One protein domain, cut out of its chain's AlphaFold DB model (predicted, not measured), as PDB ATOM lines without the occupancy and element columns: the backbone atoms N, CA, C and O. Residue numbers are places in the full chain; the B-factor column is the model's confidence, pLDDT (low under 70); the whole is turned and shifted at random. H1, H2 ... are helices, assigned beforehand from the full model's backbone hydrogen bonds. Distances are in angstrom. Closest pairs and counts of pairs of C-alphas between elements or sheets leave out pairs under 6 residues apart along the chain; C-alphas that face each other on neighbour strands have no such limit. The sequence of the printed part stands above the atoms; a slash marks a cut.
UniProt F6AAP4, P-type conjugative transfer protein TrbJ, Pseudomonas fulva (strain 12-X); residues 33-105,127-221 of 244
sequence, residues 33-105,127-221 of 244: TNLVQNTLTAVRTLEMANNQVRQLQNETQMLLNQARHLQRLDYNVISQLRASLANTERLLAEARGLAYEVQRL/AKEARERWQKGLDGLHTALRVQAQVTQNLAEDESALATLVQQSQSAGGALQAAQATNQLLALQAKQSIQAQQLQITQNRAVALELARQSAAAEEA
ATOM      1  N   THR A  33      16.136 -12.493   2.050       48.28
ATOM      2  CA  THR A  33      16.982 -11.335   2.391       48.28
ATOM      3  C   THR A  33      17.425 -11.346   3.855       48.28
ATOM      4  O   THR A  33      18.575 -11.041   4.168       48.28
ATOM      5  N   ASN A  34      16.528 -11.730   4.765       54.06
ATOM      6  CA  ASN A  34      16.815 -11.823   6.196       54.06
ATOM      7  C   ASN A  34      17.795 -12.975   6.479       54.06
ATOM      8  O   ASN A  34      18.703 -12.855   7.296       54.06
ATOM      9  N   LEU A  35      17.671 -14.064   5.723       59.78
ATOM     10  CA  LEU A  35      18.515 -15.247   5.849       59.78
ATOM     11  C   LEU A  35      19.970 -14.958   5.436       59.78
ATOM     12  O   LEU A  35      20.892 -15.298   6.179       59.78
ATOM     13  N   VAL A  36      20.175 -14.242   4.323       57.97
ATOM     14  CA  VAL A  36      21.504 -13.768   3.882       57.97
ATOM     15  C   VAL A  36      22.107 -12.768   4.873       57.97
ATOM     16  O   VAL A  36      23.306 -12.800   5.150       57.97
ATOM     17  N   GLN A  37      21.290 -11.889   5.460       52.81
ATOM     18  CA  GLN A  37      21.774 -10.969   6.490       52.81
ATOM     19  C   GLN A  37      22.190 -11.697   7.776       52.81
ATOM     20  O   GLN A  37      23.222 -11.361   8.364       52.81
ATOM     21  N   ASN A  38      21.447 -12.725   8.192       60.81
ATOM     22  CA  ASN A  38      21.778 -13.523   9.371       60.81
ATOM     23  C   ASN A  38      23.066 -14.331   9.177       60.81
ATOM     24  O   ASN A  38      23.870 -14.421  10.105       60.81
ATOM     25  N   THR A  39      23.315 -14.879   7.982       66.12
ATOM     26  CA  THR A  39      24.574 -15.581   7.681       66.12
ATOM     27  C   THR A  39      25.764 -14.624   7.600       66.12
ATOM     28  O   THR A  39      26.794 -14.904   8.204       66.12
ATOM     29  N   LEU A  40      25.630 -13.459   6.953       64.25
ATOM     30  CA  LEU A  40      26.671 -12.415   6.944       64.25
ATOM     31  C   LEU A  40      27.007 -11.915   8.354       64.25
ATOM     32  O   LEU A  40      28.174 -11.685   8.678       64.25
ATOM     33  N   THR A  41      25.991 -11.769   9.203       66.25
ATOM     34  CA  THR A  41      26.174 -11.411  10.613       66.25
ATOM     35  C   THR A  41      26.944 -12.504  11.350       66.25
ATOM     36  O   THR A  41      27.925 -12.197  12.030       66.25
ATOM     37  N   ALA A  42      26.586 -13.777  11.147       65.12
ATOM     38  CA  ALA A  42      27.312 -14.907  11.722       65.12
ATOM     39  C   ALA A  42      28.788 -14.927  11.276       65.12
ATOM     40  O   ALA A  42      29.676 -15.047  12.118       65.12
ATOM     41  N   VAL A  43      29.079 -14.697   9.991       67.25
ATOM     42  CA  VAL A  43      30.460 -14.628   9.470       67.25
ATOM     43  C   VAL A  43      31.269 -13.518  10.143       67.25
ATOM     44  O   VAL A  43      32.364 -13.775  10.638       67.25
ATOM     45  N   ARG A  44      30.723 -12.299  10.244       71.62
ATOM     46  CA  ARG A  44      31.405 -11.183  10.928       71.62
ATOM     47  C   ARG A  44      31.665 -11.490  12.402       71.62
ATOM     48  O   ARG A  44      32.715 -11.145  12.940       71.62
ATOM     49  N   THR A  45      30.727 -12.161  13.067       73.25
ATOM     50  CA  THR A  45      30.923 -12.563  14.467       73.25
ATOM     51  C   THR A  45      31.982 -13.659  14.613       73.25
ATOM     52  O   THR A  45      32.744 -13.632  15.577       73.25
ATOM     53  N   LEU A  46      32.113 -14.565  13.635       72.81
ATOM     54  CA  LEU A  46      33.189 -15.560  13.601       72.81
ATOM     55  C   LEU A  46      34.564 -14.914  13.406       72.81
ATOM     56  O   LEU A  46      35.527 -15.340  14.040       72.81
ATOM     57  N   GLU A  47      34.674 -13.872  12.580       77.25
ATOM     58  CA  GLU A  47      35.920 -13.102  12.442       77.25
ATOM     59  C   GLU A  47      36.325 -12.445  13.765       77.25
ATOM     60  O   GLU A  47      37.485 -12.526  14.176       77.25
ATOM     61  N   MET A  48      35.360 -11.851  14.473       77.19
ATOM     62  CA  MET A  48      35.587 -11.264  15.793       77.19
ATOM     63  C   MET A  48      36.050 -12.317  16.809       77.19
ATOM     64  O   MET A  48      37.059 -12.111  17.486       77.19
ATOM     65  N   ALA A  49      35.378 -13.471  16.864       75.75
ATOM     66  CA  ALA A  49      35.770 -14.579  17.731       75.75
ATOM     67  C   ALA A  49      37.180 -15.098  17.396       75.75
ATOM     68  O   ALA A  49      37.986 -15.332  18.293       75.75
ATOM     69  N   ASN A  50      37.522 -15.212  16.110       80.75
ATOM     70  CA  ASN A  50      38.848 -15.632  15.650       80.75
ATOM     71  C   ASN A  50      39.943 -14.671  16.135       80.75
ATOM     72  O   ASN A  50      40.973 -15.109  16.651       80.75
ATOM     73  N   ASN A  51      39.705 -13.363  16.037       83.94
ATOM     74  CA  ASN A  51      40.638 -12.358  16.541       83.94
ATOM     75  C   ASN A  51      40.831 -12.472  18.059       83.94
ATOM     76  O   ASN A  51      41.964 -12.409  18.535       83.94
ATOM     77  N   GLN A  52      39.756 -12.726  18.806       81.19
ATOM     78  CA  GLN A  52      39.829 -12.908  20.255       81.19
ATOM     79  C   GLN A  52      40.596 -14.184  20.645       81.19
ATOM     80  O   GLN A  52      41.455 -14.144  21.523       81.19
ATOM     81  N   VAL A  53      40.386 -15.296  19.932       82.88
ATOM     82  CA  VAL A  53      41.152 -16.547  20.109       82.88
ATOM     83  C   VAL A  53      42.643 -16.337  19.816       82.88
ATOM     84  O   VAL A  53      43.494 -16.806  20.571       82.88
ATOM     85  N   ARG A  54      42.991 -15.586  18.763       82.88
ATOM     86  CA  ARG A  54      44.394 -15.240  18.461       82.88
ATOM     87  C   ARG A  54      45.029 -14.389  19.554       82.88
ATOM     88  O   ARG A  54      46.191 -14.600  19.891       82.88
ATOM     89  N   GLN A  55      44.283 -13.443  20.122       86.56
ATOM     90  CA  GLN A  55      44.775 -12.651  21.244       86.56
ATOM     91  C   GLN A  55      45.094 -13.545  22.453       86.56
ATOM     92  O   GLN A  55      46.192 -13.450  23.001       86.56
ATOM     93  N   LEU A  56      44.209 -14.488  22.792       85.62
ATOM     94  CA  LEU A  56      44.448 -15.461  23.865       85.62
ATOM     95  C   LEU A  56      45.669 -16.345  23.603       85.62
ATOM     96  O   LEU A  56      46.413 -16.672  24.533       85.62
ATOM     97  N   GLN A  57      45.902 -16.726  22.345       85.38
ATOM     98  CA  GLN A  57      47.097 -17.469  21.946       85.38
ATOM     99  C   GLN A  57      48.368 -16.672  22.269       85.38
ATOM    100  O   GLN A  57      49.291 -17.199  22.893       85.38
ATOM    101  N   ASN A  58      48.391 -15.391  21.893       88.88
ATOM    102  CA  ASN A  58      49.525 -14.501  22.128       88.88
ATOM    103  C   ASN A  58      49.776 -14.284  23.624       88.88
ATOM    104  O   ASN A  58      50.919 -14.372  24.077       88.88
ATOM    105  N   GLU A  59      48.718 -14.055  24.403       85.75
ATOM    106  CA  GLU A  59      48.805 -13.892  25.857       85.75
ATOM    107  C   GLU A  59      49.331 -15.167  26.527       85.75
ATOM    108  O   GLU A  59      50.265 -15.109  27.323       85.75
ATOM    109  N   THR A  60      48.818 -16.338  26.142       83.00
ATOM    110  CA  THR A  60      49.276 -17.630  26.680       83.00
ATOM    111  C   THR A  60      50.745 -17.897  26.340       83.00
ATOM    112  O   THR A  60      51.508 -18.353  27.194       83.00
ATOM    113  N   GLN A  61      51.182 -17.565  25.121       86.12
ATOM    114  CA  GLN A  61      52.581 -17.705  24.711       86.12
ATOM    115  C   GLN A  61      53.504 -16.760  25.489       86.12
ATOM    116  O   GLN A  61      54.602 -17.151  25.894       86.12
ATOM    117  N   MET A  62      53.052 -15.528  25.723       87.38
ATOM    118  CA  MET A  62      53.749 -14.552  26.554       87.38
ATOM    119  C   MET A  62      53.898 -15.073  27.992       87.38
ATOM    120  O   MET A  62      55.018 -15.079  28.508       87.38
ATOM    121  N   LEU A  63      52.835 -15.614  28.598       83.19
ATOM    122  CA  LEU A  63      52.891 -16.212  29.938       83.19
ATOM    123  C   LEU A  63      53.847 -17.408  29.993       83.19
ATOM    124  O   LEU A  63      54.602 -17.552  30.951       83.19
ATOM    125  N   LEU A  64      53.886 -18.235  28.947       83.44
ATOM    126  CA  LEU A  64      54.809 -19.368  28.857       83.44
ATOM    127  C   LEU A  64      56.276 -18.915  28.731       83.44
ATOM    128  O   LEU A  64      57.184 -19.578  29.238       83.44
ATOM    129  N   ASN A  65      56.528 -17.779  28.079       85.44
ATOM    130  CA  ASN A  65      57.858 -17.171  28.022       85.44
ATOM    131  C   ASN A  65      58.261 -16.586  29.387       85.44
ATOM    132  O   ASN A  65      59.381 -16.819  29.835       85.44
ATOM    133  N   GLN A  66      57.344 -15.904  30.080       81.12
ATOM    134  CA  GLN A  66      57.582 -15.399  31.438       81.12
ATOM    135  C   GLN A  66      57.835 -16.538  32.435       81.12
ATOM    136  O   GLN A  66      58.786 -16.477  33.211       81.12
ATOM    137  N   ALA A  67      57.044 -17.611  32.359       75.75
ATOM    138  CA  ALA A  67      57.191 -18.811  33.179       75.75
ATOM    139  C   ALA A  67      58.573 -19.463  33.030       75.75
ATOM    140  O   ALA A  67      59.140 -19.926  34.013       75.75
ATOM    141  N   ARG A  68      59.138 -19.473  31.814       75.44
ATOM    142  CA  ARG A  68      60.487 -20.001  31.558       75.44
ATOM    143  C   ARG A  68      61.600 -19.138  32.153       75.44
ATOM    144  O   ARG A  68      62.640 -19.677  32.513       75.44
ATOM    145  N   HIS A  69      61.405 -17.822  32.234       74.38
ATOM    146  CA  HIS A  69      62.396 -16.896  32.798       74.38
ATOM    147  C   HIS A  69      62.319 -16.793  34.328       74.38
ATOM    148  O   HIS A  69      63.305 -16.444  34.976       74.38
ATOM    149  N   LEU A  70      61.175 -17.124  34.926       70.62
ATOM    150  CA  LEU A  70      61.015 -17.201  36.373       70.62
ATOM    151  C   LEU A  70      61.613 -18.519  36.892       70.62
ATOM    152  O   LEU A  70      61.011 -19.579  36.760       70.62
ATOM    153  N   GLN A  71      62.781 -18.449  37.541       56.22
ATOM    154  CA  GLN A  71      63.540 -19.589  38.103       56.22
ATOM    155  C   GLN A  71      62.780 -20.475  39.131       56.22
ATOM    156  O   GLN A  71      63.375 -21.387  39.699       56.22
ATOM    157  N   ARG A  72      61.495 -20.221  39.418       61.25
ATOM    158  CA  ARG A  72      60.711 -20.870  40.489       61.25
ATOM    159  C   ARG A  72      59.228 -21.076  40.149       61.25
ATOM    160  O   ARG A  72      58.377 -20.894  41.015       61.25
ATOM    161  N   LEU A  73      58.882 -21.405  38.905       63.94
ATOM    162  CA  LEU A  73      57.489 -21.738  38.596       63.94
ATOM    163  C   LEU A  73      57.201 -23.238  38.754       63.94
ATOM    164  O   LEU A  73      57.967 -24.069  38.271       63.94
ATOM    165  N   ASP A  74      56.076 -23.574  39.391       68.31
ATOM    166  CA  ASP A  74      55.611 -24.956  39.534       68.31
ATOM    167  C   ASP A  74      55.355 -25.612  38.170       68.31
ATOM    168  O   ASP A  74      54.701 -25.038  37.292       68.31
ATOM    169  N   TYR A  75      55.799 -26.865  38.015       69.81
ATOM    170  CA  TYR A  75      55.599 -27.677  36.803       69.81
ATOM    171  C   TYR A  75      54.120 -27.747  36.373       69.81
ATOM    172  O   TYR A  75      53.812 -27.778  35.180       69.81
ATOM    173  N   ASN A  76      53.206 -27.699  37.346       73.56
ATOM    174  CA  ASN A  76      51.763 -27.725  37.128       73.56
ATOM    175  C   ASN A  76      51.248 -26.507  36.332       73.56
ATOM    176  O   ASN A  76      50.330 -26.634  35.532       73.56
ATOM    177  N   VAL A  77      51.857 -25.326  36.479       74.44
ATOM    178  CA  VAL A  77      51.426 -24.132  35.726       74.44
ATOM    179  C   VAL A  77      51.858 -24.230  34.260       74.44
ATOM    180  O   VAL A  77      51.114 -23.872  33.350       74.44
ATOM    181  N   ILE A  78      53.045 -24.783  33.997       78.00
ATOM    182  CA  ILE A  78      53.556 -24.957  32.629       78.00
ATOM    183  C   ILE A  78      52.726 -25.990  31.857       78.00
ATOM    184  O   ILE A  78      52.412 -25.767  30.684       78.00
ATOM    185  N   SER A  79      52.363 -27.113  32.487       81.00
ATOM    186  CA  SER A  79      51.502 -28.118  31.850       81.00
ATOM    187  C   SER A  79      50.118 -27.543  31.525       81.00
ATOM    188  O   SER A  79      49.613 -27.760  30.423       81.00
ATOM    189  N   GLN A  80      49.550 -26.734  32.421       76.31
ATOM    190  CA  GLN A  80      48.262 -26.077  32.200       76.31
ATOM    191  C   GLN A  80      48.313 -25.009  31.095       76.31
ATOM    192  O   GLN A  80      47.408 -24.957  30.264       76.31
ATOM    193  N   LEU A  81      49.381 -24.205  31.010       76.88
ATOM    194  CA  LEU A  81      49.570 -23.242  29.913       76.88
ATOM    195  C   LEU A  81      49.658 -23.941  28.549       76.88
ATOM    196  O   LEU A  81      49.068 -23.473  27.575       76.88
ATOM    197  N   ARG A  82      50.343 -25.090  28.472       83.56
ATOM    198  CA  ARG A  82      50.389 -25.909  27.249       83.56
ATOM    199  C   ARG A  82      49.015 -26.463  26.875       83.56
ATOM    200  O   ARG A  82      48.651 -26.413  25.703       83.56
ATOM    201  N   ALA A  83      48.249 -26.946  27.852       83.75
ATOM    202  CA  ALA A  83      46.880 -27.404  27.623       83.75
ATOM    203  C   ALA A  83      45.972 -26.262  27.131       83.75
ATOM    204  O   ALA A  83      45.195 -26.448  26.195       83.75
ATOM    205  N   SER A  84      46.117 -25.062  27.706       78.12
ATOM    206  CA  SER A  84      45.397 -23.862  27.267       78.12
ATOM    207  C   SER A  84      45.726 -23.510  25.817       78.12
ATOM    208  O   SER A  84      44.817 -23.287  25.023       78.12
ATOM    209  N   LEU A  85      47.011 -23.521  25.446       80.31
ATOM    210  CA  LEU A  85      47.444 -23.241  24.078       80.31
ATOM    211  C   LEU A  85      46.859 -24.251  23.077       80.31
ATOM    212  O   LEU A  85      46.297 -23.841  22.063       80.31
ATOM    213  N   ALA A  86      46.913 -25.548  23.395       86.25
ATOM    214  CA  ALA A  86      46.333 -26.598  22.558       86.25
ATOM    215  C   ALA A  86      44.811 -26.433  22.380       86.25
ATOM    216  O   ALA A  86      44.281 -26.636  21.286       86.25
ATOM    217  N   ASN A  87      44.094 -26.019  23.431       82.94
ATOM    218  CA  ASN A  87      42.665 -25.728  23.324       82.94
ATOM    219  C   ASN A  87      42.397 -24.525  22.404       82.94
ATOM    220  O   ASN A  87      41.521 -24.598  21.544       82.94
ATOM    221  N   THR A  88      43.175 -23.448  22.528       78.94
ATOM    222  CA  THR A  88      43.075 -22.266  21.655       78.94
ATOM    223  C   THR A  88      43.339 -22.618  20.186       78.94
ATOM    224  O   THR A  88      42.608 -22.169  19.304       78.94
ATOM    225  N   GLU A  89      44.328 -23.469  19.905       83.88
ATOM    226  CA  GLU A  89      44.611 -23.958  18.547       83.88
ATOM    227  C   GLU A  89      43.446 -24.768  17.967       83.88
ATOM    228  O   GLU A  89      43.071 -24.569  16.807       83.88
ATOM    229  N   ARG A  90      42.820 -25.629  18.780       87.06
ATOM    230  CA  ARG A  90      41.619 -26.376  18.386       87.06
ATOM    231  C   ARG A  90      40.461 -25.436  18.034       87.06
ATOM    232  O   ARG A  90      39.838 -25.621  16.992       87.06
ATOM    233  N   LEU A  91      40.206 -24.411  18.852       81.06
ATOM    234  CA  LEU A  91      39.158 -23.412  18.591       81.06
ATOM    235  C   LEU A  91      39.418 -22.618  17.306       81.06
ATOM    236  O   LEU A  91      38.496 -22.344  16.539       81.06
ATOM    237  N   LEU A  92      40.679 -22.281  17.041       78.38
ATOM    238  CA  LEU A  92      41.069 -21.592  15.816       78.38
ATOM    239  C   LEU A  92      40.836 -22.461  14.571       78.38
ATOM    240  O   LEU A  92      40.394 -21.954  13.538       78.38
ATOM    241  N   ALA A  93      41.130 -23.762  14.659       86.56
ATOM    242  CA  ALA A  93      40.855 -24.716  13.589       86.56
ATOM    243  C   ALA A  93      39.347 -24.878  13.344       86.56
ATOM    244  O   ALA A  93      38.914 -24.854  12.192       86.56
ATOM    245  N   GLU A  94      38.555 -24.963  14.415       83.38
ATOM    246  CA  GLU A  94      37.092 -25.033  14.365       83.38
ATOM    247  C   GLU A  94      36.514 -23.802  13.650       83.38
ATOM    248  O   GLU A  94      35.868 -23.947  12.613       83.38
ATOM    249  N   ALA A  95      36.859 -22.590  14.101       73.81
ATOM    250  CA  ALA A  95      36.392 -21.340  13.495       73.81
ATOM    251  C   ALA A  95      36.748 -21.217  12.000       73.81
ATOM    252  O   ALA A  95      35.933 -20.756  11.199       73.81
ATOM    253  N   ARG A  96      37.954 -21.646  11.596       81.44
ATOM    254  CA  ARG A  96      38.356 -21.685  10.177       81.44
ATOM    255  C   ARG A  96      37.517 -22.683   9.383       81.44
ATOM    256  O   ARG A  96      37.105 -22.366   8.271       81.44
ATOM    257  N   GLY A  97      37.256 -23.861   9.948       84.69
ATOM    258  CA  GLY A  97      36.389 -24.875   9.350       84.69
ATOM    259  C   GLY A  97      34.991 -24.335   9.053       84.69
ATOM    260  O   GLY A  97      34.502 -24.513   7.939       84.69
ATOM    261  N   LEU A  98      34.401 -23.595   9.997       77.75
ATOM    262  CA  LEU A  98      33.078 -22.988   9.813       77.75
ATOM    263  C   LEU A  98      33.071 -21.948   8.691       77.75
ATOM    264  O   LEU A  98      32.170 -21.939   7.858       77.75
ATOM    265  N   ALA A  99      34.100 -21.101   8.623       74.25
ATOM    266  CA  ALA A  99      34.225 -20.121   7.547       74.25
ATOM    267  C   ALA A  99      34.276 -20.794   6.160       74.25
ATOM    268  O   ALA A  99      33.607 -20.346   5.228       74.25
ATOM    269  N   TYR A 100      35.009 -21.907   6.030       81.31
ATOM    270  CA  TYR A 100      35.021 -22.701   4.798       81.31
ATOM    271  C   TYR A 100      33.674 -23.371   4.507       81.31
ATOM    272  O   TYR A 100      33.272 -23.446   3.344       81.31
ATOM    273  N   GLU A 101      32.973 -23.860   5.533       79.44
ATOM    274  CA  GLU A 101      31.643 -24.454   5.374       79.44
ATOM    275  C   GLU A 101      30.644 -23.431   4.820       79.44
ATOM    276  O   GLU A 101      29.931 -23.736   3.864       79.44
ATOM    277  N   VAL A 102      30.652 -22.200   5.339       73.31
ATOM    278  CA  VAL A 102      29.784 -21.118   4.851       73.31
ATOM    279  C   VAL A 102      30.076 -20.780   3.386       73.31
ATOM    280  O   VAL A 102      29.146 -20.672   2.591       73.31
ATOM    281  N   GLN A 103      31.351 -20.674   2.998       76.31
ATOM    282  CA  GLN A 103      31.721 -20.417   1.599       76.31
ATOM    283  C   GLN A 103      31.277 -21.547   0.659       76.31
ATOM    284  O   GLN A 103      30.791 -21.288  -0.440       76.31
ATOM    285  N   ARG A 104      31.421 -22.808   1.083       78.62
ATOM    286  CA  ARG A 104      30.942 -23.955   0.298       78.62
ATOM    287  C   ARG A 104      29.426 -23.963   0.162       78.62
ATOM    288  O   ARG A 104      28.927 -24.285  -0.911       78.62
ATOM    289  N   LEU A 105      28.710 -23.625   1.232       71.31
ATOM    290  CA  LEU A 105      27.252 -23.562   1.241       71.31
ATOM    291  C   LEU A 105      26.740 -22.537   0.227       71.31
ATOM    292  O   LEU A 105      25.834 -22.854  -0.536       71.31
ATOM    293  N   ALA A 127      13.525 -34.055 -12.884       68.19
ATOM    294  CA  ALA A 127      13.302 -35.070 -11.851       68.19
ATOM    295  C   ALA A 127      14.597 -35.498 -11.133       68.19
ATOM    296  O   ALA A 127      14.576 -35.788  -9.932       68.19
ATOM    297  N   LYS A 128      15.729 -35.545 -11.849       73.94
ATOM    298  CA  LYS A 128      17.039 -35.850 -11.262       73.94
ATOM    299  C   LYS A 128      17.502 -34.731 -10.327       73.94
ATOM    300  O   LYS A 128      17.895 -35.022  -9.202       73.94
ATOM    301  N   GLU A 129      17.408 -33.480 -10.765       71.44
ATOM    302  CA  GLU A 129      17.777 -32.317  -9.949       71.44
ATOM    303  C   GLU A 129      16.877 -32.173  -8.716       71.44
ATOM    304  O   GLU A 129      17.368 -31.918  -7.621       71.44
ATOM    305  N   ALA A 130      15.569 -32.409  -8.853       67.69
ATOM    306  CA  ALA A 130      14.637 -32.411  -7.726       67.69
ATOM    307  C   ALA A 130      15.011 -33.464  -6.671       67.69
ATOM    308  O   ALA A 130      14.991 -33.188  -5.470       67.69
ATOM    309  N   ARG A 131      15.410 -34.666  -7.111       68.94
ATOM    310  CA  ARG A 131      15.874 -35.732  -6.213       68.94
ATOM    311  C   ARG A 131      17.189 -35.371  -5.521       68.94
ATOM    312  O   ARG A 131      17.329 -35.637  -4.332       68.94
ATOM    313  N   GLU A 132      18.120 -34.752  -6.241       75.88
ATOM    314  CA  GLU A 132      19.390 -34.278  -5.681       75.88
ATOM    315  C   GLU A 132      19.161 -33.193  -4.618       75.88
ATOM    316  O   GLU A 132      19.665 -33.311  -3.501       75.88
ATOM    317  N   ARG A 133      18.311 -32.196  -4.905       70.69
ATOM    318  CA  ARG A 133      17.911 -31.156  -3.940       70.69
ATOM    319  C   ARG A 133      17.248 -31.753  -2.698       70.69
ATOM    320  O   ARG A 133      17.580 -31.360  -1.583       70.69
ATOM    321  N   TRP A 134      16.350 -32.728  -2.873       67.75
ATOM    322  CA  TRP A 134      15.694 -33.421  -1.760       67.75
ATOM    323  C   TRP A 134      16.694 -34.150  -0.859       67.75
ATOM    324  O   TRP A 134      16.656 -33.990   0.361       67.75
ATOM    325  N   GLN A 135      17.617 -34.911  -1.451       72.62
ATOM    326  CA  GLN A 135      18.642 -35.632  -0.699       72.62
ATOM    327  C   GLN A 135      19.531 -34.666   0.099       72.62
ATOM    328  O   GLN A 135      19.756 -34.878   1.289       72.62
ATOM    329  N   LYS A 136      19.939 -33.548  -0.511       75.88
ATOM    330  CA  LYS A 136      20.708 -32.490   0.162       75.88
ATOM    331  C   LYS A 136      19.930 -31.800   1.284       75.88
ATOM    332  O   LYS A 136      20.518 -31.458   2.309       75.88
ATOM    333  N   GLY A 137      18.617 -31.634   1.115       69.12
ATOM    334  CA  GLY A 137      17.698 -31.170   2.155       69.12
ATOM    335  C   GLY A 137      17.714 -32.070   3.392       69.12
ATOM    336  O   GLY A 137      17.914 -31.593   4.509       69.12
ATOM    337  N   LEU A 138      17.566 -33.382   3.183       68.81
ATOM    338  CA  LEU A 138      17.597 -34.379   4.256       68.81
ATOM    339  C   LEU A 138      18.954 -34.429   4.969       68.81
ATOM    340  O   LEU A 138      18.993 -34.449   6.200       68.81
ATOM    341  N   ASP A 139      20.055 -34.385   4.218       74.81
ATOM    342  CA  ASP A 139      21.406 -34.354   4.788       74.81
ATOM    343  C   ASP A 139      21.625 -33.101   5.654       74.81
ATOM    344  O   ASP A 139      22.205 -33.178   6.742       74.81
ATOM    345  N   GLY A 140      21.123 -31.946   5.201       72.00
ATOM    346  CA  GLY A 140      21.168 -30.690   5.948       72.00
ATOM    347  C   GLY A 140      20.393 -30.756   7.266       72.00
ATOM    348  O   GLY A 140      20.927 -30.375   8.306       72.00
ATOM    349  N   LEU A 141      19.173 -31.302   7.247       69.69
ATOM    350  CA  LEU A 141      18.354 -31.495   8.452       69.69
ATOM    351  C   LEU A 141      19.003 -32.464   9.443       69.69
ATOM    352  O   LEU A 141      19.074 -32.181  10.638       69.69
ATOM    353  N   HIS A 142      19.519 -33.590   8.957       71.12
ATOM    354  CA  HIS A 142      20.215 -34.558   9.801       71.12
ATOM    355  C   HIS A 142      21.479 -33.958  10.437       71.12
ATOM    356  O   HIS A 142      21.751 -34.178  11.619       71.12
ATOM    357  N   THR A 143      22.217 -33.142   9.681       78.38
ATOM    358  CA  THR A 143      23.370 -32.393  10.197       78.38
ATOM    359  C   THR A 143      22.944 -31.394  11.274       78.38
ATOM    360  O   THR A 143      23.571 -31.352  12.329       78.38
ATOM    361  N   ALA A 144      21.846 -30.657  11.066       73.50
ATOM    362  CA  ALA A 144      21.292 -29.736  12.059       73.50
ATOM    363  C   ALA A 144      20.948 -30.424  13.381       73.50
ATOM    364  O   ALA A 144      21.356 -29.948  14.440       73.50
ATOM    365  N   LEU A 145      20.282 -31.578  13.320       70.81
ATOM    366  CA  LEU A 145      19.943 -32.360  14.509       70.81
ATOM    367  C   LEU A 145      21.192 -32.852  15.249       70.81
ATOM    368  O   LEU A 145      21.248 -32.787  16.477       70.81
ATOM    369  N   ARG A 146      22.222 -33.298  14.520       79.25
ATOM    370  CA  ARG A 146      23.487 -33.732  15.127       79.25
ATOM    371  C   ARG A 146      24.235 -32.574  15.785       79.25
ATOM    372  O   ARG A 146      24.717 -32.735  16.901       79.25
ATOM    373  N   VAL A 147      24.323 -31.421  15.119       82.38
ATOM    374  CA  VAL A 147      24.953 -30.216  15.682       82.38
ATOM    375  C   VAL A 147      24.207 -29.772  16.936       82.38
ATOM    376  O   VAL A 147      24.840 -29.499  17.951       82.38
ATOM    377  N   GLN A 148      22.874 -29.768  16.909       74.44
ATOM    378  CA  GLN A 148      22.063 -29.433  18.075       74.44
ATOM    379  C   GLN A 148      22.325 -30.392  19.246       74.44
ATOM    380  O   GLN A 148      22.580 -29.928  20.354       74.44
ATOM    381  N   ALA A 149      22.335 -31.707  18.999       76.12
ATOM    382  CA  ALA A 149      22.639 -32.708  20.023       76.12
ATOM    383  C   ALA A 149      24.057 -32.535  20.602       76.12
ATOM    384  O   ALA A 149      24.250 -32.573  21.819       76.12
ATOM    385  N   GLN A 150      25.045 -32.267  19.746       81.12
ATOM    386  CA  GLN A 150      26.419 -32.024  20.178       81.12
ATOM    387  C   GLN A 150      26.532 -30.765  21.044       81.12
ATOM    388  O   GLN A 150      27.178 -30.800  22.086       81.12
ATOM    389  N   VAL A 151      25.893 -29.657  20.648       81.00
ATOM    390  CA  VAL A 151      25.891 -28.411  21.433       81.00
ATOM    391  C   VAL A 151      25.250 -28.640  22.802       81.00
ATOM    392  O   VAL A 151      25.786 -28.176  23.804       81.00
ATOM    393  N   THR A 152      24.157 -29.409  22.878       79.19
ATOM    394  CA  THR A 152      23.534 -29.736  24.170       79.19
ATOM    395  C   THR A 152      24.426 -30.588  25.070       79.19
ATOM    396  O   THR A 152      24.451 -30.363  26.276       79.19
ATOM    397  N   GLN A 153      25.192 -31.528  24.507       82.00
ATOM    398  CA  GLN A 153      26.147 -32.324  25.278       82.00
ATOM    399  C   GLN A 153      27.324 -31.468  25.764       82.00
ATOM    400  O   GLN A 153      27.697 -31.529  26.935       82.00
ATOM    401  N   ASN A 154      27.861 -30.618  24.885       82.06
ATOM    402  CA  ASN A 154      28.971 -29.725  25.203       82.06
ATOM    403  C   ASN A 154      28.614 -28.721  26.307       82.06
ATOM    404  O   ASN A 154      29.490 -28.346  27.075       82.06
ATOM    405  N   LEU A 155      27.348 -28.300  26.410       79.75
ATOM    406  CA  LEU A 155      26.907 -27.359  27.440       79.75
ATOM    407  C   LEU A 155      27.133 -27.903  28.858       79.75
ATOM    408  O   LEU A 155      27.643 -27.181  29.710       79.75
ATOM    409  N   ALA A 156      26.818 -29.179  29.102       79.81
ATOM    410  CA  ALA A 156      27.040 -29.805  30.407       79.81
ATOM    411  C   ALA A 156      28.539 -29.897  30.750       79.81
ATOM    412  O   ALA A 156      28.950 -29.654  31.887       79.81
ATOM    413  N   GLU A 157      29.374 -30.206  29.754       83.88
ATOM    414  CA  GLU A 157      30.831 -30.203  29.906       83.88
ATOM    415  C   GLU A 157      31.352 -28.790  30.208       83.88
ATOM    416  O   GLU A 157      32.154 -28.608  31.127       83.88
ATOM    417  N   ASP A 158      30.853 -27.780  29.495       85.50
ATOM    418  CA  ASP A 158      31.251 -26.383  29.644       85.50
ATOM    419  C   ASP A 158      30.837 -25.797  31.000       85.50
ATOM    420  O   ASP A 158      31.609 -25.046  31.594       85.50
ATOM    421  N   GLU A 159      29.676 -26.176  31.542       82.50
ATOM    422  CA  GLU A 159      29.257 -25.799  32.900       82.50
ATOM    423  C   GLU A 159      30.197 -26.376  33.968       82.50
ATOM    424  O   GLU A 159      30.622 -25.665  34.884       82.50
ATOM    425  N   SER A 160      30.580 -27.650  33.832       85.06
ATOM    426  CA  SER A 160      31.524 -28.288  34.759       85.06
ATOM    427  C   SER A 160      32.925 -27.660  34.687       85.06
ATOM    428  O   SER A 160      33.574 -27.424  35.716       85.06
ATOM    429  N   ALA A 161      33.372 -27.317  33.474       85.56
ATOM    430  CA  ALA A 161      34.626 -26.617  33.244       85.56
ATOM    431  C   ALA A 161      34.576 -25.216  33.862       85.56
ATOM    432  O   ALA A 161      35.487 -24.845  34.598       85.56
ATOM    433  N   LEU A 162      33.492 -24.468  33.646       85.81
ATOM    434  CA  LEU A 162      33.295 -23.139  34.218       85.81
ATOM    435  C   LEU A 162      33.366 -23.162  35.751       85.81
ATOM    436  O   LEU A 162      34.087 -22.353  36.333       85.81
ATOM    437  N   ALA A 163      32.682 -24.105  36.403       85.62
ATOM    438  CA  ALA A 163      32.725 -24.250  37.859       85.62
ATOM    439  C   ALA A 163      34.160 -24.487  38.367       85.62
ATOM    440  O   ALA A 163      34.606 -23.843  39.320       85.62
ATOM    441  N   THR A 164      34.909 -25.349  37.674       84.88
ATOM    442  CA  THR A 164      36.319 -25.627  37.981       84.88
ATOM    443  C   THR A 164      37.189 -24.379  37.812       84.88
ATOM    444  O   THR A 164      38.000 -24.068  38.684       84.88
ATOM    445  N   LEU A 165      37.007 -23.632  36.720       84.62
ATOM    446  CA  LEU A 165      37.769 -22.415  36.427       84.62
ATOM    447  C   LEU A 165      37.499 -21.302  37.441       84.62
ATOM    448  O   LEU A 165      38.429 -20.620  37.870       84.62
ATOM    449  N   VAL A 166      36.246 -21.144  37.871       84.25
ATOM    450  CA  VAL A 166      35.874 -20.185  38.919       84.25
ATOM    451  C   VAL A 166      36.527 -20.564  40.248       84.25
ATOM    452  O   VAL A 166      37.113 -19.704  40.904       84.25
ATOM    453  N   GLN A 167      36.506 -21.844  40.627       85.31
ATOM    454  CA  GLN A 167      37.166 -22.313  41.848       85.31
ATOM    455  C   GLN A 167      38.693 -22.125  41.789       85.31
ATOM    456  O   GLN A 167      39.308 -21.682  42.764       85.31
ATOM    457  N   GLN A 168      39.318 -22.410  40.644       81.38
ATOM    458  CA  GLN A 168      40.748 -22.167  40.424       81.38
ATOM    459  C   GLN A 168      41.094 -20.676  40.484       81.38
ATOM    460  O   GLN A 168      42.085 -20.308  41.106       81.38
ATOM    461  N   SER A 169      40.257 -19.812  39.905       82.31
ATOM    462  CA  SER A 169      40.424 -18.357  39.974       82.31
ATOM    463  C   SER A 169      40.335 -17.835  41.413       82.31
ATOM    464  O   SER A 169      41.175 -17.042  41.828       82.31
ATOM    465  N   GLN A 170      39.374 -18.321  42.207       81.25
ATOM    466  CA  GLN A 170      39.191 -17.902  43.605       81.25
ATOM    467  C   GLN A 170      40.291 -18.410  44.546       81.25
ATOM    468  O   GLN A 170      40.634 -17.740  45.516       81.25
ATOM    469  N   SER A 171      40.839 -19.593  44.268       80.50
ATOM    470  CA  SER A 171      41.919 -20.203  45.054       80.50
ATOM    471  C   SER A 171      43.324 -19.820  44.568       80.50
ATOM    472  O   SER A 171      44.321 -20.283  45.126       80.50
ATOM    473  N   ALA A 172      43.423 -18.974  43.537       79.31
ATOM    474  CA  ALA A 172      44.683 -18.581  42.926       79.31
ATOM    475  C   ALA A 172      45.586 -17.839  43.927       79.31
ATOM    476  O   ALA A 172      45.354 -16.683  44.270       79.31
ATOM    477  N   GLY A 173      46.672 -18.490  44.350       76.12
ATOM    478  CA  GLY A 173      47.656 -17.916  45.278       76.12
ATOM    479  C   GLY A 173      48.554 -16.821  44.683       76.12
ATOM    480  O   GLY A 173      49.401 -16.283  45.393       76.12
ATOM    481  N   GLY A 174      48.408 -16.490  43.394       80.81
ATOM    482  CA  GLY A 174      49.247 -15.512  42.706       80.81
ATOM    483  C   GLY A 174      48.637 -14.971  41.413       80.81
ATOM    484  O   GLY A 174      47.717 -15.549  40.829       80.81
ATOM    485  N   ALA A 175      49.184 -13.841  40.951       78.44
ATOM    486  CA  ALA A 175      48.699 -13.123  39.768       78.44
ATOM    487  C   ALA A 175      48.737 -13.978  38.489       78.44
ATOM    488  O   ALA A 175      47.873 -13.834  37.628       78.44
ATOM    489  N   LEU A 176      49.700 -14.900  38.379       79.00
ATOM    490  CA  LEU A 176      49.819 -15.785  37.224       79.00
ATOM    491  C   LEU A 176      48.704 -16.836  37.179       79.00
ATOM    492  O   LEU A 176      48.122 -17.049  36.120       79.00
ATOM    493  N   GLN A 177      48.382 -17.468  38.313       76.06
ATOM    494  CA  GLN A 177      47.289 -18.442  38.382       76.06
ATOM    495  C   GLN A 177      45.940 -17.773  38.085       76.06
ATOM    496  O   GLN A 177      45.129 -18.320  37.339       76.06
ATOM    497  N   ALA A 178      45.727 -16.553  38.593       82.00
ATOM    498  CA  ALA A 178      44.526 -15.774  38.299       82.00
ATOM    499  C   ALA A 178      44.436 -15.383  36.810       82.00
ATOM    500  O   ALA A 178      43.377 -15.531  36.196       82.00
ATOM    501  N   ALA A 179      45.547 -14.941  36.207       80.00
ATOM    502  CA  ALA A 179      45.615 -14.635  34.777       80.00
ATOM    503  C   ALA A 179      45.343 -15.877  33.914       80.00
ATOM    504  O   ALA A 179      44.600 -15.810  32.940       80.00
ATOM    505  N   GLN A 180      45.875 -17.038  34.297       77.44
ATOM    506  CA  GLN A 180      45.641 -18.285  33.576       77.44
ATOM    507  C   GLN A 180      44.174 -18.731  33.644       77.44
ATOM    508  O   GLN A 180      43.600 -19.080  32.613       77.44
ATOM    509  N   ALA A 181      43.556 -18.692  34.830       83.06
ATOM    510  CA  ALA A 181      42.136 -19.003  34.979       83.06
ATOM    511  C   ALA A 181      41.276 -18.048  34.132       83.06
ATOM    512  O   ALA A 181      40.343 -18.477  33.458       83.06
ATOM    513  N   THR A 182      41.654 -16.766  34.079       81.75
ATOM    514  CA  THR A 182      41.009 -15.765  33.216       81.75
ATOM    515  C   THR A 182      41.153 -16.117  31.732       81.75
ATOM    516  O   THR A 182      40.166 -16.092  31.001       81.75
ATOM    517  N   ASN A 183      42.339 -16.534  31.280       80.62
ATOM    518  CA  ASN A 183      42.552 -16.949  29.890       80.62
ATOM    519  C   ASN A 183      41.726 -18.183  29.519       80.62
ATOM    520  O   ASN A 183      41.189 -18.262  28.415       80.62
ATOM    521  N   GLN A 184      41.588 -19.138  30.439       83.00
ATOM    522  CA  GLN A 184      40.752 -20.317  30.229       83.00
ATOM    523  C   GLN A 184      39.260 -19.958  30.177       83.00
ATOM    524  O   GLN A 184      38.541 -20.501  29.340       83.00
ATOM    525  N   LEU A 185      38.802 -19.006  30.998       85.19
ATOM    526  CA  LEU A 185      37.438 -18.470  30.930       85.19
ATOM    527  C   LEU A 185      37.172 -17.764  29.595       85.19
ATOM    528  O   LEU A 185      36.141 -18.002  28.972       85.19
ATOM    529  N   LEU A 186      38.111 -16.946  29.118       81.31
ATOM    530  CA  LEU A 186      37.993 -16.282  27.818       81.31
ATOM    531  C   LEU A 186      38.010 -17.290  26.660       81.31
ATOM    532  O   LEU A 186      37.265 -17.133  25.693       81.31
ATOM    533  N   ALA A 187      38.808 -18.359  26.760       77.38
ATOM    534  CA  ALA A 187      38.793 -19.445  25.782       77.38
ATOM    535  C   ALA A 187      37.453 -20.197  25.790       77.38
ATOM    536  O   ALA A 187      36.926 -20.520  24.725       77.38
ATOM    537  N   LEU A 188      36.874 -20.439  26.971       86.44
ATOM    538  CA  LEU A 188      35.543 -21.032  27.113       86.44
ATOM    539  C   LEU A 188      34.461 -20.128  26.504       86.44
ATOM    540  O   LEU A 188      33.624 -20.598  25.740       86.44
ATOM    541  N   GLN A 189      34.521 -18.822  26.758       83.88
ATOM    542  CA  GLN A 189      33.614 -17.849  26.155       83.88
ATOM    543  C   GLN A 189      33.733 -17.830  24.623       83.88
ATOM    544  O   GLN A 189      32.726 -17.816  23.914       83.88
ATOM    545  N   ALA A 190      34.959 -17.871  24.094       78.50
ATOM    546  CA  ALA A 190      35.194 -17.942  22.656       78.50
ATOM    547  C   ALA A 190      34.636 -19.239  22.049       78.50
ATOM    548  O   ALA A 190      33.995 -19.193  20.999       78.50
ATOM    549  N   LYS A 191      34.814 -20.380  22.732       84.50
ATOM    550  CA  LYS A 191      34.213 -21.668  22.353       84.50
ATOM    551  C   LYS A 191      32.693 -21.562  22.253       84.50
ATOM    552  O   LYS A 191      32.134 -21.925  21.223       84.50
ATOM    553  N   GLN A 192      32.038 -21.027  23.281       86.25
ATOM    554  CA  GLN A 192      30.581 -20.875  23.306       86.25
ATOM    555  C   GLN A 192      30.075 -19.972  22.173       86.25
ATOM    556  O   GLN A 192      29.079 -20.296  21.529       86.25
ATOM    557  N   SER A 193      30.793 -18.886  21.873       82.88
ATOM    558  CA  SER A 193      30.488 -18.011  20.733       82.88
ATOM    559  C   SER A 193      30.605 -18.748  19.392       82.88
ATOM    560  O   SER A 193      29.697 -18.697  18.569       82.88
ATOM    561  N   ILE A 194      31.678 -19.515  19.176       79.88
ATOM    562  CA  ILE A 194      31.848 -20.314  17.949       79.88
ATOM    563  C   ILE A 194      30.723 -21.351  17.805       79.88
ATOM    564  O   ILE A 194      30.164 -21.512  16.720       79.88
ATOM    565  N   GLN A 195      30.349 -22.020  18.897       83.94
ATOM    566  CA  GLN A 195      29.295 -23.036  18.898       83.94
ATOM    567  C   GLN A 195      27.903 -22.461  18.626       83.94
ATOM    568  O   GLN A 195      27.143 -23.042  17.848       83.94
ATOM    569  N   ALA A 196      27.566 -21.317  19.226       82.88
ATOM    570  CA  ALA A 196      26.314 -20.619  18.945       82.88
ATOM    571  C   ALA A 196      26.223 -20.228  17.461       82.88
ATOM    572  O   ALA A 196      25.178 -20.392  16.824       82.88
ATOM    573  N   GLN A 197      27.348 -19.816  16.880       79.38
ATOM    574  CA  GLN A 197      27.419 -19.365  15.498       79.38
ATOM    575  C   GLN A 197      27.282 -20.552  14.551       79.38
ATOM    576  O   GLN A 197      26.550 -20.466  13.564       79.38
ATOM    577  N   GLN A 198      27.896 -21.689  14.890       81.19
ATOM    578  CA  GLN A 198      27.701 -22.929  14.149       81.19
ATOM    579  C   GLN A 198      26.242 -23.377  14.162       81.19
ATOM    580  O   GLN A 198      25.697 -23.756  13.123       81.19
ATOM    581  N   LEU A 199      25.585 -23.312  15.323       82.88
ATOM    582  CA  LEU A 199      24.174 -23.655  15.443       82.88
ATOM    583  C   LEU A 199      23.310 -22.737  14.564       82.88
ATOM    584  O   LEU A 199      22.469 -23.235  13.815       82.88
ATOM    585  N   GLN A 200      23.555 -21.425  14.592       80.69
ATOM    586  CA  GLN A 200      22.837 -20.457  13.762       80.69
ATOM    587  C   GLN A 200      23.044 -20.717  12.263       80.69
ATOM    588  O   GLN A 200      22.076 -20.734  11.505       80.69
ATOM    589  N   ILE A 201      24.283 -20.960  11.821       75.25
ATOM    590  CA  ILE A 201      24.597 -21.293  10.422       75.25
ATOM    591  C   ILE A 201      23.862 -22.566   9.999       75.25
ATOM    592  O   ILE A 201      23.247 -22.605   8.931       75.25
ATOM    593  N   THR A 202      23.873 -23.593  10.848       76.62
ATOM    594  CA  THR A 202      23.247 -24.880  10.535       76.62
ATOM    595  C   THR A 202      21.718 -24.771  10.477       76.62
ATOM    596  O   THR A 202      21.091 -25.341   9.583       76.62
ATOM    597  N   GLN A 203      21.107 -23.982  11.367       77.56
ATOM    598  CA  GLN A 203      19.676 -23.665  11.306       77.56
ATOM    599  C   GLN A 203      19.326 -22.875  10.039       77.56
ATOM    600  O   GLN A 203      18.407 -23.255   9.314       77.56
ATOM    601  N   ASN A 204      20.094 -21.827   9.722       74.50
ATOM    602  CA  ASN A 204      19.907 -21.032   8.507       74.50
ATOM    603  C   ASN A 204      19.987 -21.910   7.252       74.50
ATOM    604  O   ASN A 204      19.148 -21.786   6.362       74.50
ATOM    605  N   ARG A 205      20.939 -22.850   7.200       73.94
ATOM    606  CA  ARG A 205      21.053 -23.835   6.117       73.94
ATOM    607  C   ARG A 205      19.782 -24.668   5.963       73.94
ATOM    608  O   ARG A 205      19.284 -24.803   4.849       73.94
ATOM    609  N   ALA A 206      19.270 -25.233   7.057       74.25
ATOM    610  CA  ALA A 206      18.063 -26.055   7.030       74.25
ATOM    611  C   ALA A 206      16.852 -25.261   6.510       74.25
ATOM    612  O   ALA A 206      16.118 -25.744   5.649       74.25
ATOM    613  N   VAL A 207      16.694 -24.016   6.967       73.25
ATOM    614  CA  VAL A 207      15.630 -23.116   6.507       73.25
ATOM    615  C   VAL A 207      15.791 -22.762   5.026       73.25
ATOM    616  O   VAL A 207      14.818 -22.826   4.276       73.25
ATOM    617  N   ALA A 208      17.004 -22.426   4.579       68.25
ATOM    618  CA  ALA A 208      17.276 -22.093   3.182       68.25
ATOM    619  C   ALA A 208      16.958 -23.269   2.247       68.25
ATOM    620  O   ALA A 208      16.358 -23.070   1.193       68.25
ATOM    621  N   LEU A 209      17.309 -24.497   2.648       70.50
ATOM    622  CA  LEU A 209      16.987 -25.710   1.893       70.50
ATOM    623  C   LEU A 209      15.474 -25.942   1.796       70.50
ATOM    624  O   LEU A 209      14.989 -26.313   0.729       70.50
ATOM    625  N   GLU A 210      14.721 -25.688   2.868       72.81
ATOM    626  CA  GLU A 210      13.262 -25.833   2.858       72.81
ATOM    627  C   GLU A 210      12.575 -24.759   2.001       72.81
ATOM    628  O   GLU A 210      11.707 -25.082   1.188       72.81
ATOM    629  N   LEU A 211      12.997 -23.496   2.108       67.56
ATOM    630  CA  LEU A 211      12.476 -22.416   1.264       67.56
ATOM    631  C   LEU A 211      12.732 -22.703  -0.221       67.56
ATOM    632  O   LEU A 211      11.851 -22.547  -1.067       67.56
ATOM    633  N   ALA A 212      13.937 -23.171  -0.533       65.06
ATOM    634  CA  ALA A 212      14.335 -23.469  -1.894       65.06
ATOM    635  C   ALA A 212      13.634 -24.731  -2.448       65.06
ATOM    636  O   ALA A 212      13.312 -24.805  -3.636       65.06
ATOM    637  N   ARG A 213      13.274 -25.694  -1.584       68.31
ATOM    638  CA  ARG A 213      12.379 -26.808  -1.940       68.31
ATOM    639  C   ARG A 213      10.984 -26.311  -2.330       68.31
ATOM    640  O   ARG A 213      10.422 -26.783  -3.320       68.31
ATOM    641  N   GLN A 214      10.418 -25.375  -1.568       70.06
ATOM    642  CA  GLN A 214       9.090 -24.816  -1.842       70.06
ATOM    643  C   GLN A 214       9.060 -24.019  -3.152       70.06
ATOM    644  O   GLN A 214       8.127 -24.187  -3.942       70.06
ATOM    645  N   SER A 215      10.087 -23.205  -3.421       64.94
ATOM    646  CA  SER A 215      10.184 -22.446  -4.674       64.94
ATOM    647  C   SER A 215      10.326 -23.367  -5.889       64.94
ATOM    648  O   SER A 215       9.595 -23.203  -6.865       64.94
ATOM    649  N   ALA A 216      11.178 -24.395  -5.806       64.69
ATOM    650  CA  ALA A 216      11.337 -25.378  -6.875       64.69
ATOM    651  C   ALA A 216      10.024 -26.122  -7.175       64.69
ATOM    652  O   ALA A 216       9.646 -26.268  -8.336       64.69
ATOM    653  N   ALA A 217       9.278 -26.533  -6.142       68.25
ATOM    654  CA  ALA A 217       7.977 -27.180  -6.320       68.25
ATOM    655  C   ALA A 217       6.949 -26.259  -7.006       68.25
ATOM    656  O   ALA A 217       6.160 -26.719  -7.838       68.25
ATOM    657  N   ALA A 218       6.964 -24.960  -6.687       68.19
ATOM    658  CA  ALA A 218       6.102 -23.971  -7.324       68.19
ATOM    659  C   ALA A 218       6.453 -23.764  -8.808       68.19
ATOM    660  O   ALA A 218       5.545 -23.729  -9.641       68.19
ATOM    661  N   GLU A 219       7.741 -23.682  -9.157       64.75
ATOM    662  CA  GLU A 219       8.186 -23.564 -10.553       64.75
ATOM    663  C   GLU A 219       7.891 -24.828 -11.366       64.75
ATOM    664  O   GLU A 219       7.332 -24.747 -12.459       64.75
ATOM    665  N   GLU A 220       8.127 -26.018 -10.809       66.31
ATOM    666  CA  GLU A 220       7.725 -27.267 -11.463       66.31
ATOM    667  C   GLU A 220       6.213 -27.336 -11.708       66.31
ATOM    668  O   GLU A 220       5.763 -27.881 -12.720       66.31
ATOM    669  N   ALA A 221       5.399 -26.830 -10.777       71.50
ATOM    670  CA  ALA A 221       3.952 -26.763 -10.950       71.50
ATOM    671  C   ALA A 221       3.559 -25.769 -12.057       71.50
ATOM    672  O   ALA A 221       2.654 -26.066 -12.842       71.50
TER     673      ALA A 221
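Overview. This is residues 33 to 105 and 127 to 221 of the 244 residues of the protein "P-type conjugative transfer protein TrbJ" of Pseudomonas fulva (strain 12-X) (UniProt F6AAP4). Two long helical hairpins lie lengthwise together as a rod: H1 with H2, and H3 with H4. H4 packs on both H1 and H2, making a three-helix bundle, while H3 packs on H4 alone and is kinked. The printed part has 168 residues with four named helices, in the order H1, H2, H3, H4, and no named strand; the class is all helix. It is loose, with a radius of gyration of the C-alphas of 21.0 A, and spans 77 by 26 by 25 A.

Arrangement. H1, residues 33 to 69, and H2, residues 75 to 105, form a hairpin and touch, closest at the C-alphas of Gln 57 and Leu 85, 6.2 A apart, at a shallow tilt of 22 degrees, opposite ways. H3, residues 127 to 170, is apart from both. H4, residues 175 to 221, is the hub, touching the three others. H3 and H4 form a hairpin at a shallow tilt of 17 degrees, with the C-alphas of Ser 169 and Ala 178 closest at 5.1 A. H4 touches H1 at a shallow tilt of 21 degrees, opposite ways; the closest C-alphas, of Ala 42 and Gln 197, are 5.8 A apart. H4 touches H2 at a shallow tilt of 16 degrees, the same way; the closest C-alphas, of Ala 95 and Ile 194, are 6.4 A apart. In H1, H2 and H4 every O i to N i+4 pair is within hydrogen-bond range, in H3 38 of 40.

Along the chain. H1 begins at C-alpha 33 (16.982, -11.335, 2.391) and is 54.9 A long; H2 measures 45.7 A. H3, 63.6 A, has a kink of 27 degrees near residue 157. H4, 69.0 A, ends at C-alpha 221 (3.952, -26.763, -10.950).

Size, cuts and confidence. The C-alphas farthest apart, of Gln 71 and Ala 221, are 77.5 A apart. Residues 106 to 126 are not printed; C-alphas 105 and 127 are 22.3 A apart across the cut. The links H1 to H2 and H3 to H4 are tight. Mean pLDDT of the printed part is 76.6; 33 residues are under 70, among them 33 to 43 and 71 to 75.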